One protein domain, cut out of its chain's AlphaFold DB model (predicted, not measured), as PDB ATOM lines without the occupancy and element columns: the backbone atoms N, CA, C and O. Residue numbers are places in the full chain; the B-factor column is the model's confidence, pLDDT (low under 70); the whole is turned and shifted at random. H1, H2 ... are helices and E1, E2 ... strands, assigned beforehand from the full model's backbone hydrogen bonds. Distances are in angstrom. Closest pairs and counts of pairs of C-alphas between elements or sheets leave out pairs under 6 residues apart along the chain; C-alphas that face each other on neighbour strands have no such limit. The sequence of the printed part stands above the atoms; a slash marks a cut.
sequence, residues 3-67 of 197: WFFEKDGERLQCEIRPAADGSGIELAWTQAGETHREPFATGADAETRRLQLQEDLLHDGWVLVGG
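This is residues 3 to 67 of the 197 residues of the protein "Response regulator" of Acidobacteria bacterium (UniProt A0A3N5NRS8). Picture a strongly twisted sheet of five strands with one long helix, H1, packed over one face and the other face bare. Four strands, E1 to E4, fold back and forth one beside the next, then the helix crosses over and short E5 joins the sheet beside E1. The printed part has 65 residues with one named helix and five named strands, in the order E1 E2 E3 E4 H1 E5; across the sheet the order is E4 E3 E2 E1 E5, antiparallel throughout. The class is mixed, helices and strands. The whole is compact, with a radius of gyration of the C-alphas of 12.0 A, yet elongated in outline, spanning 36 by 23 by 16 A.

Start at E1, residues 3 to 7, and E2, residues 10 to 18, an antiparallel hairpin at 159 degrees, where N 5 and O 12 are 2.9 A apart, within hydrogen-bond range. E3, residues 25 to 31, forms the next hairpin with E2, at 166 degrees; look for N 15 and O 28, 2.7 A apart. E4, residues 34 to 40, forms a hairpin with E3 at 160 degrees, with N 27 and O 38 at 2.8 A. These four strands are a meander, each the antiparallel neighbour of the one before. H1, residues 43 to 59, is on one face of the sheet, an arrangement of two layers, helix and sheet. Its closest C-alphas to E3 are those of Ala 46 and Leu 27, 6.5 A apart; to E4, those of Ala 46 and Phe 40, 5.8 A apart. H1 and E1 are near each other. In H1 every O i to N i+4 pair is within hydrogen-bond range. E5, residues 63 to 66, is antiparallel to E1 at 143 degrees, with N 4 and O 66 at 2.7 A. E4 and E5 are the edge strands, and they are apart.

Find C-alpha 3 at (-4.749, -21.851, 19.284); E1 runs 14.1 A from there. E2 covers 26.0 A, and E3 and E4 each cover 20.1 A. H1 begins at C-alpha 43, (-14.762, -29.180, 29.575), and covers 24.4 A. E5 covers 9.3 A and ends at C-alpha 66, (-0.318, -18.686, 18.971).

The C-alphas of Asp 8 and Gly 22 are the two farthest apart, 35.8 A, while those of Trp 3 and Gly 67, the first and last printed, are 3.4 A apart. The printed part has no cut. The link from E2 to E3 is short, with 6 residues; the other links are tight. Mean pLDDT of the printed part is 83.4, and residues 43 to 44 and 66 to 67 are under 70.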
ATOM      1  N   TRP A   3      -6.215 -21.818  19.459       87.94
ATOM      2  CA  TRP A   3      -4.749 -21.851  19.284       87.94
ATOM      3  C   TRP A   3      -4.282 -22.315  17.899       87.94
ATOM      4  O   TRP A   3      -5.079 -22.711  17.055       87.94
ATOM      5  N   PHE A   4      -2.977 -22.199  17.641       89.06
ATOM      6  CA  PHE A   4      -2.364 -22.340  16.324       89.06
ATOM      7  C   PHE A   4      -1.013 -23.052  16.386       89.06
ATOM      8  O   PHE A   4      -0.168 -22.702  17.213       89.06
ATOM      9  N   PHE A   5      -0.772 -23.954  15.437       88.25
ATOM     10  CA  PHE A   5       0.546 -24.526  15.169       88.25
ATOM     11  C   PHE A   5       1.011 -24.226  13.747       88.25
ATOM     12  O   PHE A   5       0.186 -24.057  12.851       88.25
ATOM     13  N   GLU A   6       2.321 -24.208  13.532       89.44
ATOM     14  CA  GLU A   6       2.942 -24.118  12.212       89.44
ATOM     15  C   GLU A   6       3.970 -25.227  11.998       89.44
ATOM     16  O   GLU A   6       4.698 -25.610  12.916       89.44
ATOM     17  N   LYS A   7       4.025 -25.734  10.767       89.75
ATOM     18  CA  LYS A   7       5.012 -26.712  10.307       89.75
ATOM     19  C   LYS A   7       5.196 -26.555   8.805       89.75
ATOM     20  O   LYS A   7       4.217 -26.547   8.074       89.75
ATOM     21  N   ASP A   8       6.436 -26.402   8.348       89.88
ATOM     22  CA  ASP A   8       6.782 -26.362   6.916       89.88
ATOM     23  C   ASP A   8       5.959 -25.356   6.071       89.88
ATOM     24  O   ASP A   8       5.705 -25.569   4.888       89.88
ATOM     25  N   GLY A   9       5.549 -24.229   6.669       85.69
ATOM     26  CA  GLY A   9       4.719 -23.202   6.020       85.69
ATOM     27  C   GLY A   9       3.212 -23.485   6.042       85.69
ATOM     28  O   GLY A   9       2.429 -22.642   5.602       85.69
ATOM     29  N   GLU A  10       2.792 -24.625   6.586       88.69
ATOM     30  CA  GLU A  10       1.400 -24.934   6.897       88.69
ATOM     31  C   GLU A  10       1.023 -24.408   8.279       88.69
ATOM     32  O   GLU A  10       1.840 -24.396   9.202       88.69
ATOM     33  N   ARG A  11      -0.246 -24.016   8.434       89.00
ATOM     34  CA  ARG A  11      -0.808 -23.568   9.706       89.00
ATOM     35  C   ARG A  11      -2.018 -24.410  10.080       89.00
ATOM     36  O   ARG A  11      -2.965 -24.527   9.305       89.00
ATOM     37  N   LEU A  12      -1.984 -24.949  11.289       91.88
ATOM     38  CA  LEU A  12      -3.074 -25.675  11.921       91.88
ATOM     39  C   LEU A  12      -3.776 -24.737  12.902       91.88
ATOM     40  O   LEU A  12      -3.126 -24.149  13.766       91.88
ATOM     41  N   GLN A  13      -5.092 -24.590  12.781       92.25
ATOM     42  CA  GLN A  13      -5.911 -23.831  13.730       92.25
ATOM     43  C   GLN A  13      -6.728 -24.806  14.570       92.25
ATOM     44  O   GLN A  13      -7.483 -25.584  14.002       92.25
ATOM     45  N   CYS A  14      -6.636 -24.729  15.893       92.12
ATOM     46  CA  CYS A  14      -7.332 -25.611  16.823       92.12
ATOM     47  C   CYS A  14      -8.200 -24.806  17.797       92.12
ATOM     48  O   CYS A  14      -7.804 -23.731  18.239       92.12
ATOM     49  N   GLU A  15      -9.376 -25.307  18.156       91.62
ATOM     50  CA  GLU A  15     -10.347 -24.599  18.985       91.62
ATOM     51  C   GLU A  15     -11.163 -25.554  19.870       91.62
ATOM     52  O   GLU A  15     -11.760 -26.492  19.360       91.62
ATOM     53  N   ILE A  16     -11.275 -25.279  21.173       87.94
ATOM     54  CA  ILE A  16     -12.357 -25.810  22.021       87.94
ATOM     55  C   ILE A  16     -13.507 -24.803  22.016       87.94
ATOM     56  O   ILE A  16     -13.315 -23.640  22.395       87.94
ATOM     57  N   ARG A  17     -14.708 -25.245  21.648       86.81
ATOM     58  CA  ARG A  17     -15.914 -24.406  21.571       86.81
ATOM     59  C   ARG A  17     -17.176 -25.193  21.932       86.81
ATOM     60  O   ARG A  17     -17.131 -26.417  21.936       86.81
ATOM     61  N   PRO A  18     -18.312 -24.533  22.213       86.38
ATOM     62  CA  PRO A  18     -19.593 -25.226  22.306       86.38
ATOM     63  C   PRO A  18     -19.899 -25.993  21.013       86.38
ATOM     64  O   PRO A  18     -19.704 -25.461  19.917       86.38
ATOM     65  N   ALA A  19     -20.382 -27.227  21.144       84.62
ATOM     66  CA  ALA A  19     -20.763 -28.051  20.004       84.62
ATOM     67  C   ALA A  19     -21.938 -27.412  19.248       84.62
ATOM     68  O   ALA A  19     -22.895 -26.922  19.855       84.62
ATOM     69  N   ALA A  20     -21.878 -27.414  17.914       79.12
ATOM     70  CA  ALA A  20     -22.868 -26.723  17.076       79.12
ATOM     71  C   ALA A  20     -24.291 -27.307  17.189       79.12
ATOM     72  O   ALA A  20     -25.269 -26.620  16.905       79.12
ATOM     73  N   ASP A  21     -24.400 -28.569  17.601       80.25
ATOM     74  CA  ASP A  21     -25.652 -29.294  17.832       80.25
ATOM     75  C   ASP A  21     -26.187 -29.152  19.271       80.25
ATOM     76  O   ASP A  21     -27.234 -29.709  19.598       80.25
ATOM     77  N   GLY A  22     -25.486 -28.407  20.134       75.56
ATOM     78  CA  GLY A  22     -25.848 -28.214  21.538       75.56
ATOM     79  C   GLY A  22     -25.539 -29.407  22.449       75.56
ATOM     80  O   GLY A  22     -25.956 -29.392  23.606       75.56
ATOM     81  N   SER A  23     -24.813 -30.423  21.969       76.25
ATOM     82  CA  SER A  23     -24.487 -31.643  22.730       76.25
ATOM     83  C   SER A  23     -23.469 -31.442  23.860       76.25
ATOM     84  O   SER A  23     -23.305 -32.329  24.697       76.25
ATOM     85  N   GLY A  24     -22.806 -30.285  23.917       82.00
ATOM     86  CA  GLY A  24     -21.789 -29.990  24.920       82.00
ATOM     87  C   GLY A  24     -20.668 -29.128  24.357       82.00
ATOM     88  O   GLY A  24     -20.908 -28.024  23.864       82.00
ATOM     89  N   ILE A  25     -19.438 -29.627  24.454       86.19
ATOM     90  CA  ILE A  25     -18.210 -28.945  24.031       86.19
ATOM     91  C   ILE A  25     -17.526 -29.807  22.967       86.19
ATOM     92  O   ILE A  25     -17.536 -31.027  23.066       86.19
ATOM     93  N   GLU A  26     -16.924 -29.199  21.951       92.06
ATOM     94  CA  GLU A  26     -16.147 -29.886  20.918       92.06
ATOM     95  C   GLU A  26     -14.739 -29.297  20.792       92.06
ATOM     96  O   GLU A  26     -14.537 -28.091  20.959       92.06
ATOM     97  N   LEU A  27     -13.776 -30.157  20.461       91.25
ATOM     98  CA  LEU A  27     -12.474 -29.782  19.923       91.25
ATOM     99  C   LEU A  27     -12.572 -29.796  18.398       91.25
ATOM    100  O   LEU A  27     -12.899 -30.822  17.807       91.25
ATOM    101  N   ALA A  28     -12.267 -28.682  17.752       91.94
ATOM    102  CA  ALA A  28     -12.189 -28.571  16.307       91.94
ATOM    103  C   ALA A  28     -10.766 -28.210  15.886       91.94
ATOM    104  O   ALA A  28     -10.122 -27.390  16.533       91.94
ATOM    105  N   TRP A  29     -10.276 -28.780  14.787       91.75
ATOM    106  CA  TRP A  29      -9.035 -28.323  14.165       91.75
ATOM    107  C   TRP A  29      -9.153 -28.282  12.650       91.75
ATOM    108  O   TRP A  29      -9.805 -29.129  12.040       91.75
ATOM    109  N   THR A  30      -8.529 -27.277  12.044       89.62
ATOM    110  CA  THR A  30      -8.542 -27.051  10.602       89.62
ATOM    111  C   THR A  30      -7.131 -27.170  10.046       89.62
ATOM    112  O   THR A  30      -6.253 -26.396  10.433       89.62
ATOM    113  N   GLN A  31      -6.939 -28.104   9.113       84.00
ATOM    114  CA  GLN A  31      -5.699 -28.324   8.368       84.00
ATOM    115  C   GLN A  31      -6.012 -28.295   6.872       84.00
ATOM    116  O   GLN A  31      -6.960 -28.938   6.433       84.00
ATOM    117  N   ALA A  32      -5.250 -27.534   6.084       82.88
ATOM    118  CA  ALA A  32      -5.400 -27.478   4.623       82.88
ATOM    119  C   ALA A  32      -6.844 -27.217   4.112       82.88
ATOM    120  O   ALA A  32      -7.209 -27.624   3.012       82.88
ATOM    121  N   GLY A  33      -7.676 -26.516   4.895       81.25
ATOM    122  CA  GLY A  33      -9.075 -26.215   4.558       81.25
ATOM    123  C   GLY A  33     -10.095 -27.274   4.999       81.25
ATOM    124  O   GLY A  33     -11.297 -27.010   4.948       81.25
ATOM    125  N   GLU A  34      -9.650 -28.423   5.501       85.50
ATOM    126  CA  GLU A  34     -10.506 -29.452   6.089       85.50
ATOM    127  C   GLU A  34     -10.635 -29.228   7.595       85.50
ATOM    128  O   GLU A  34      -9.650 -28.956   8.277       85.50
ATOM    129  N   THR A  35     -11.861 -29.300   8.122       88.62
ATOM    130  CA  THR A  35     -12.127 -29.114   9.556       88.62
ATOM    131  C   THR A  35     -12.588 -30.417  10.183       88.62
ATOM    132  O   THR A  35     -13.673 -30.910   9.877       88.62
ATOM    133  N   HIS A  36     -11.789 -30.919  11.113       90.44
ATOM    134  CA  HIS A  36     -12.107 -32.056  11.962       90.44
ATOM    135  C   HIS A  36     -12.764 -31.577  13.255       90.44
ATOM    136  O   HIS A  36     -12.530 -30.450  13.698       90.44
ATOM    137  N   ARG A  37     -13.620 -32.420  13.840       91.25
ATOM    138  CA  ARG A  37     -14.343 -32.129  15.082       91.25
ATOM    139  C   ARG A  37     -14.438 -33.382  15.938       91.25
ATOM    140  O   ARG A  37     -14.726 -34.457  15.418       91.25
ATOM    141  N   GLU A  38     -14.250 -33.213  17.236       91.69
ATOM    142  CA  GLU A  38     -14.330 -34.264  18.244       91.69
ATOM    143  C   GLU A  38     -15.204 -33.759  19.409       91.69
ATOM    144  O   GLU A  38     -14.860 -32.744  20.018       91.69
ATOM    145  N   PRO A  39     -16.362 -34.382  19.692       91.81
ATOM    146  CA  PRO A  39     -17.258 -33.948  20.765       91.81
ATOM    147  C   PRO A  39     -16.857 -34.520  22.137       91.81
ATOM    148  O   PRO A  39     -16.394 -35.654  22.237       91.81
ATOM    149  N   PHE A  40     -17.127 -33.761  23.204       84.56
ATOM    150  CA  PHE A  40     -16.870 -34.122  24.603       84.56
ATOM    151  C   PHE A  40     -18.070 -33.830  25.503       84.56
ATOM    152  O   PHE A  40     -18.795 -32.849  25.327       84.56
ATOM    153  N   ALA A  41     -18.228 -34.668  26.530       74.56
ATOM    154  CA  ALA A  41     -19.274 -34.509  27.536       74.56
ATOM    155  C   ALA A  41     -18.995 -33.339  28.495       74.56
ATOM    156  O   ALA A  41     -19.931 -32.690  28.961       74.56
ATOM    157  N   THR A  42     -17.721 -33.066  28.804       74.62
ATOM    158  CA  THR A  42     -17.319 -32.022  29.756       74.62
ATOM    159  C   THR A  42     -16.129 -31.200  29.259       74.62
ATOM    160  O   THR A  42     -15.384 -31.614  28.371       74.62
ATOM    161  N   GLY A  43     -15.922 -30.028  29.869       68.88
ATOM    162  CA  GLY A  43     -14.762 -29.180  29.575       68.88
ATOM    163  C   GLY A  43     -13.431 -29.789  30.028       68.88
ATOM    164  O   GLY A  43     -12.418 -29.556  29.383       68.88
ATOM    165  N   ALA A  44     -13.435 -30.609  31.085       67.69
ATOM    166  CA  ALA A  44     -12.235 -31.289  31.574       67.69
ATOM    167  C   ALA A  44     -11.749 -32.376  30.599       67.69
ATOM    168  O   ALA A  44     -10.545 -32.523  30.379       67.69
ATOM    169  N   ASP A  45     -12.681 -33.098  29.969       73.69
ATOM    170  CA  ASP A  45     -12.353 -34.092  28.942       73.69
ATOM    171  C   ASP A  45     -11.781 -33.416  27.689       73.69
ATOM    172  O   ASP A  45     -10.761 -33.850  27.154       73.69
ATOM    173  N   ALA A  46     -12.396 -32.302  27.268       78.62
ATOM    174  CA  ALA A  46     -11.912 -31.501  26.145       78.62
ATOM    175  C   ALA A  46     -10.504 -30.932  26.405       78.62
ATOM    176  O   ALA A  46      -9.662 -30.928  25.507       78.62
ATOM    177  N   GLU A  47     -10.224 -30.506  27.639       77.19
ATOM    178  CA  GLU A  47      -8.914 -29.989  28.046       77.19
ATOM    179  C   GLU A  47      -7.846 -31.090  28.118       77.19
ATOM    180  O   GLU A  47      -6.726 -30.915  27.635       77.19
ATOM    181  N   THR A  48      -8.204 -32.271  28.628       73.44
ATOM    182  CA  THR A  48      -7.317 -33.447  28.609       73.44
ATOM    183  C   THR A  48      -6.955 -33.823  27.172       73.44
ATOM    184  O   THR A  48      -5.781 -34.032  26.852       73.44
ATOM    185  N   ARG A  49      -7.945 -33.842  26.268       88.38
ATOM    186  CA  ARG A  49      -7.702 -34.107  24.846       88.38
ATOM    187  C   ARG A  49      -6.835 -33.030  24.201       88.38
ATOM    188  O   ARG A  49      -5.961 -33.370  23.405       88.38
ATOM    189  N   ARG A  50      -7.045 -31.755  24.537       85.81
ATOM    190  CA  ARG A  50      -6.232 -30.637  24.041       85.81
ATOM    191  C   ARG A  50      -4.756 -30.832  24.354       85.81
ATOM    192  O   ARG A  50      -3.927 -30.646  23.464       85.81
ATOM    193  N   LEU A  51      -4.436 -31.199  25.593       79.00
ATOM    194  CA  LEU A  51      -3.061 -31.439  26.030       79.00
ATOM    195  C   LEU A  51      -2.424 -32.602  25.263       79.00
ATOM    196  O   LEU A  51      -1.317 -32.443  24.754       79.00
ATOM    197  N   GLN A  52      -3.153 -33.710  25.095       78.94
ATOM    198  CA  GLN A  52      -2.684 -34.847  24.299       78.94
ATOM    199  C   GLN A  52      -2.439 -34.452  22.838       78.94
ATOM    200  O   GLN A  52      -1.378 -34.732  22.296       78.94
ATOM    201  N   LEU A  53      -3.385 -33.745  22.207       85.88
ATOM    202  CA  LEU A  53      -3.237 -33.286  20.825       85.88
ATOM    203  C   LEU A  53      -2.025 -32.360  20.674       85.88
ATOM    204  O   LEU A  53      -1.284 -32.464  19.702       85.88
ATOM    205  N   GLN A  54      -1.811 -31.453  21.627       83.38
ATOM    206  CA  GLN A  54      -0.636 -30.590  21.627       83.38
ATOM    207  C   GLN A  54       0.655 -31.409  21.728       83.38
ATOM    208  O   GLN A  54       1.596 -31.128  20.993       83.38
ATOM    209  N   GLU A  55       0.713 -32.405  22.610       72.94
ATOM    210  CA  GLU A  55       1.872 -33.287  22.735       72.94
ATOM    211  C   GLU A  55       2.135 -34.073  21.445       72.94
ATOM    212  O   GLU A  55       3.269 -34.071  20.965       72.94
ATOM    213  N   ASP A  56       1.103 -34.676  20.853       81.56
ATOM    214  CA  ASP A  56       1.196 -35.429  19.597       81.56
ATOM    215  C   ASP A  56       1.742 -34.535  18.466       81.56
ATOM    216  O   ASP A  56       2.696 -34.890  17.776       81.56
ATOM    217  N   LEU A  57       1.207 -33.317  18.328       83.88
ATOM    218  CA  LEU A  57       1.635 -32.357  17.307       83.88
ATOM    219  C   LEU A  57       3.083 -31.895  17.507       83.88
ATOM    220  O   LEU A  57       3.840 -31.801  16.538       83.88
ATOM    221  N   LEU A  58       3.489 -31.625  18.750       75.50
ATOM    222  CA  LEU A  58       4.871 -31.259  19.067       75.50
ATOM    223  C   LEU A  58       5.842 -32.404  18.735       75.50
ATOM    224  O   LEU A  58       6.917 -32.147  18.190       75.50
ATOM    225  N   HIS A  59       5.468 -33.658  19.019       72.94
ATOM    226  CA  HIS A  59       6.253 -34.837  18.634       72.94
ATOM    227  C   HIS A  59       6.354 -34.994  17.113       72.94
ATOM    228  O   HIS A  59       7.424 -35.329  16.601       72.94
ATOM    229  N   ASP A  60       5.287 -34.660  16.390       80.25
ATOM    230  CA  ASP A  60       5.241 -34.674  14.927       80.25
ATOM    231  C   ASP A  60       5.943 -33.467  14.277       80.25
ATOM    232  O   ASP A  60       5.916 -33.308  13.052       80.25
ATOM    233  N   GLY A  61       6.610 -32.616  15.064       79.12
ATOM    234  CA  GLY A  61       7.425 -31.502  14.580       79.12
ATOM    235  C   GLY A  61       6.647 -30.221  14.280       79.12
ATOM    236  O   GLY A  61       7.183 -29.328  13.625       79.12
ATOM    237  N   TRP A  62       5.401 -30.113  14.739       88.12
ATOM    238  CA  TRP A  62       4.659 -28.855  14.710       88.12
ATOM    239  C   TRP A  62       5.136 -27.912  15.814       88.12
ATOM    240  O   TRP A  62       5.493 -28.335  16.910       88.12
ATOM    241  N   VAL A  63       5.103 -26.610  15.545       78.00
ATOM    242  CA  VAL A  63       5.493 -25.562  16.494       78.00
ATOM    243  C   VAL A  63       4.258 -24.778  16.907       78.00
ATOM    244  O   VAL A  63       3.532 -24.286  16.054       78.00
ATOM    245  N   LEU A  64       4.012 -24.631  18.209       80.75
ATOM    246  CA  LEU A  64       2.937 -23.771  18.709       80.75
ATOM    247  C   LEU A  64       3.291 -22.298  18.440       80.75
ATOM    248  O   LEU A  64       4.300 -21.809  18.945       80.75
ATOM    249  N   VAL A  65       2.463 -21.588  17.668       81.81
ATOM    250  CA  VAL A  65       2.735 -20.203  17.221       81.81
ATOM    251  C   VAL A  65       1.707 -19.173  17.692       81.81
ATOM    252  O   VAL A  65       1.881 -17.974  17.482       81.81
ATOM    253  N   GLY A  66       0.634 -19.602  18.353       69.00
ATOM    254  CA  GLY A  66      -0.318 -18.686  18.971       69.00
ATOM    255  C   GLY A  66      -1.475 -19.413  19.633       69.00
ATOM    256  O   GLY A  66      -1.671 -20.600  19.413       69.00
ATOM    257  N   GLY A  67      -2.272 -18.698  20.419       66.62
ATOM    258  CA  GLY A  67      -3.498 -19.226  20.997       66.62
ATOM    259  C   GLY A  67      -3.941 -18.495  22.243       66.62
ATOM    260  O   GLY A  67      -3.388 -17.425  22.514       66.62
TER     261      GLY A  67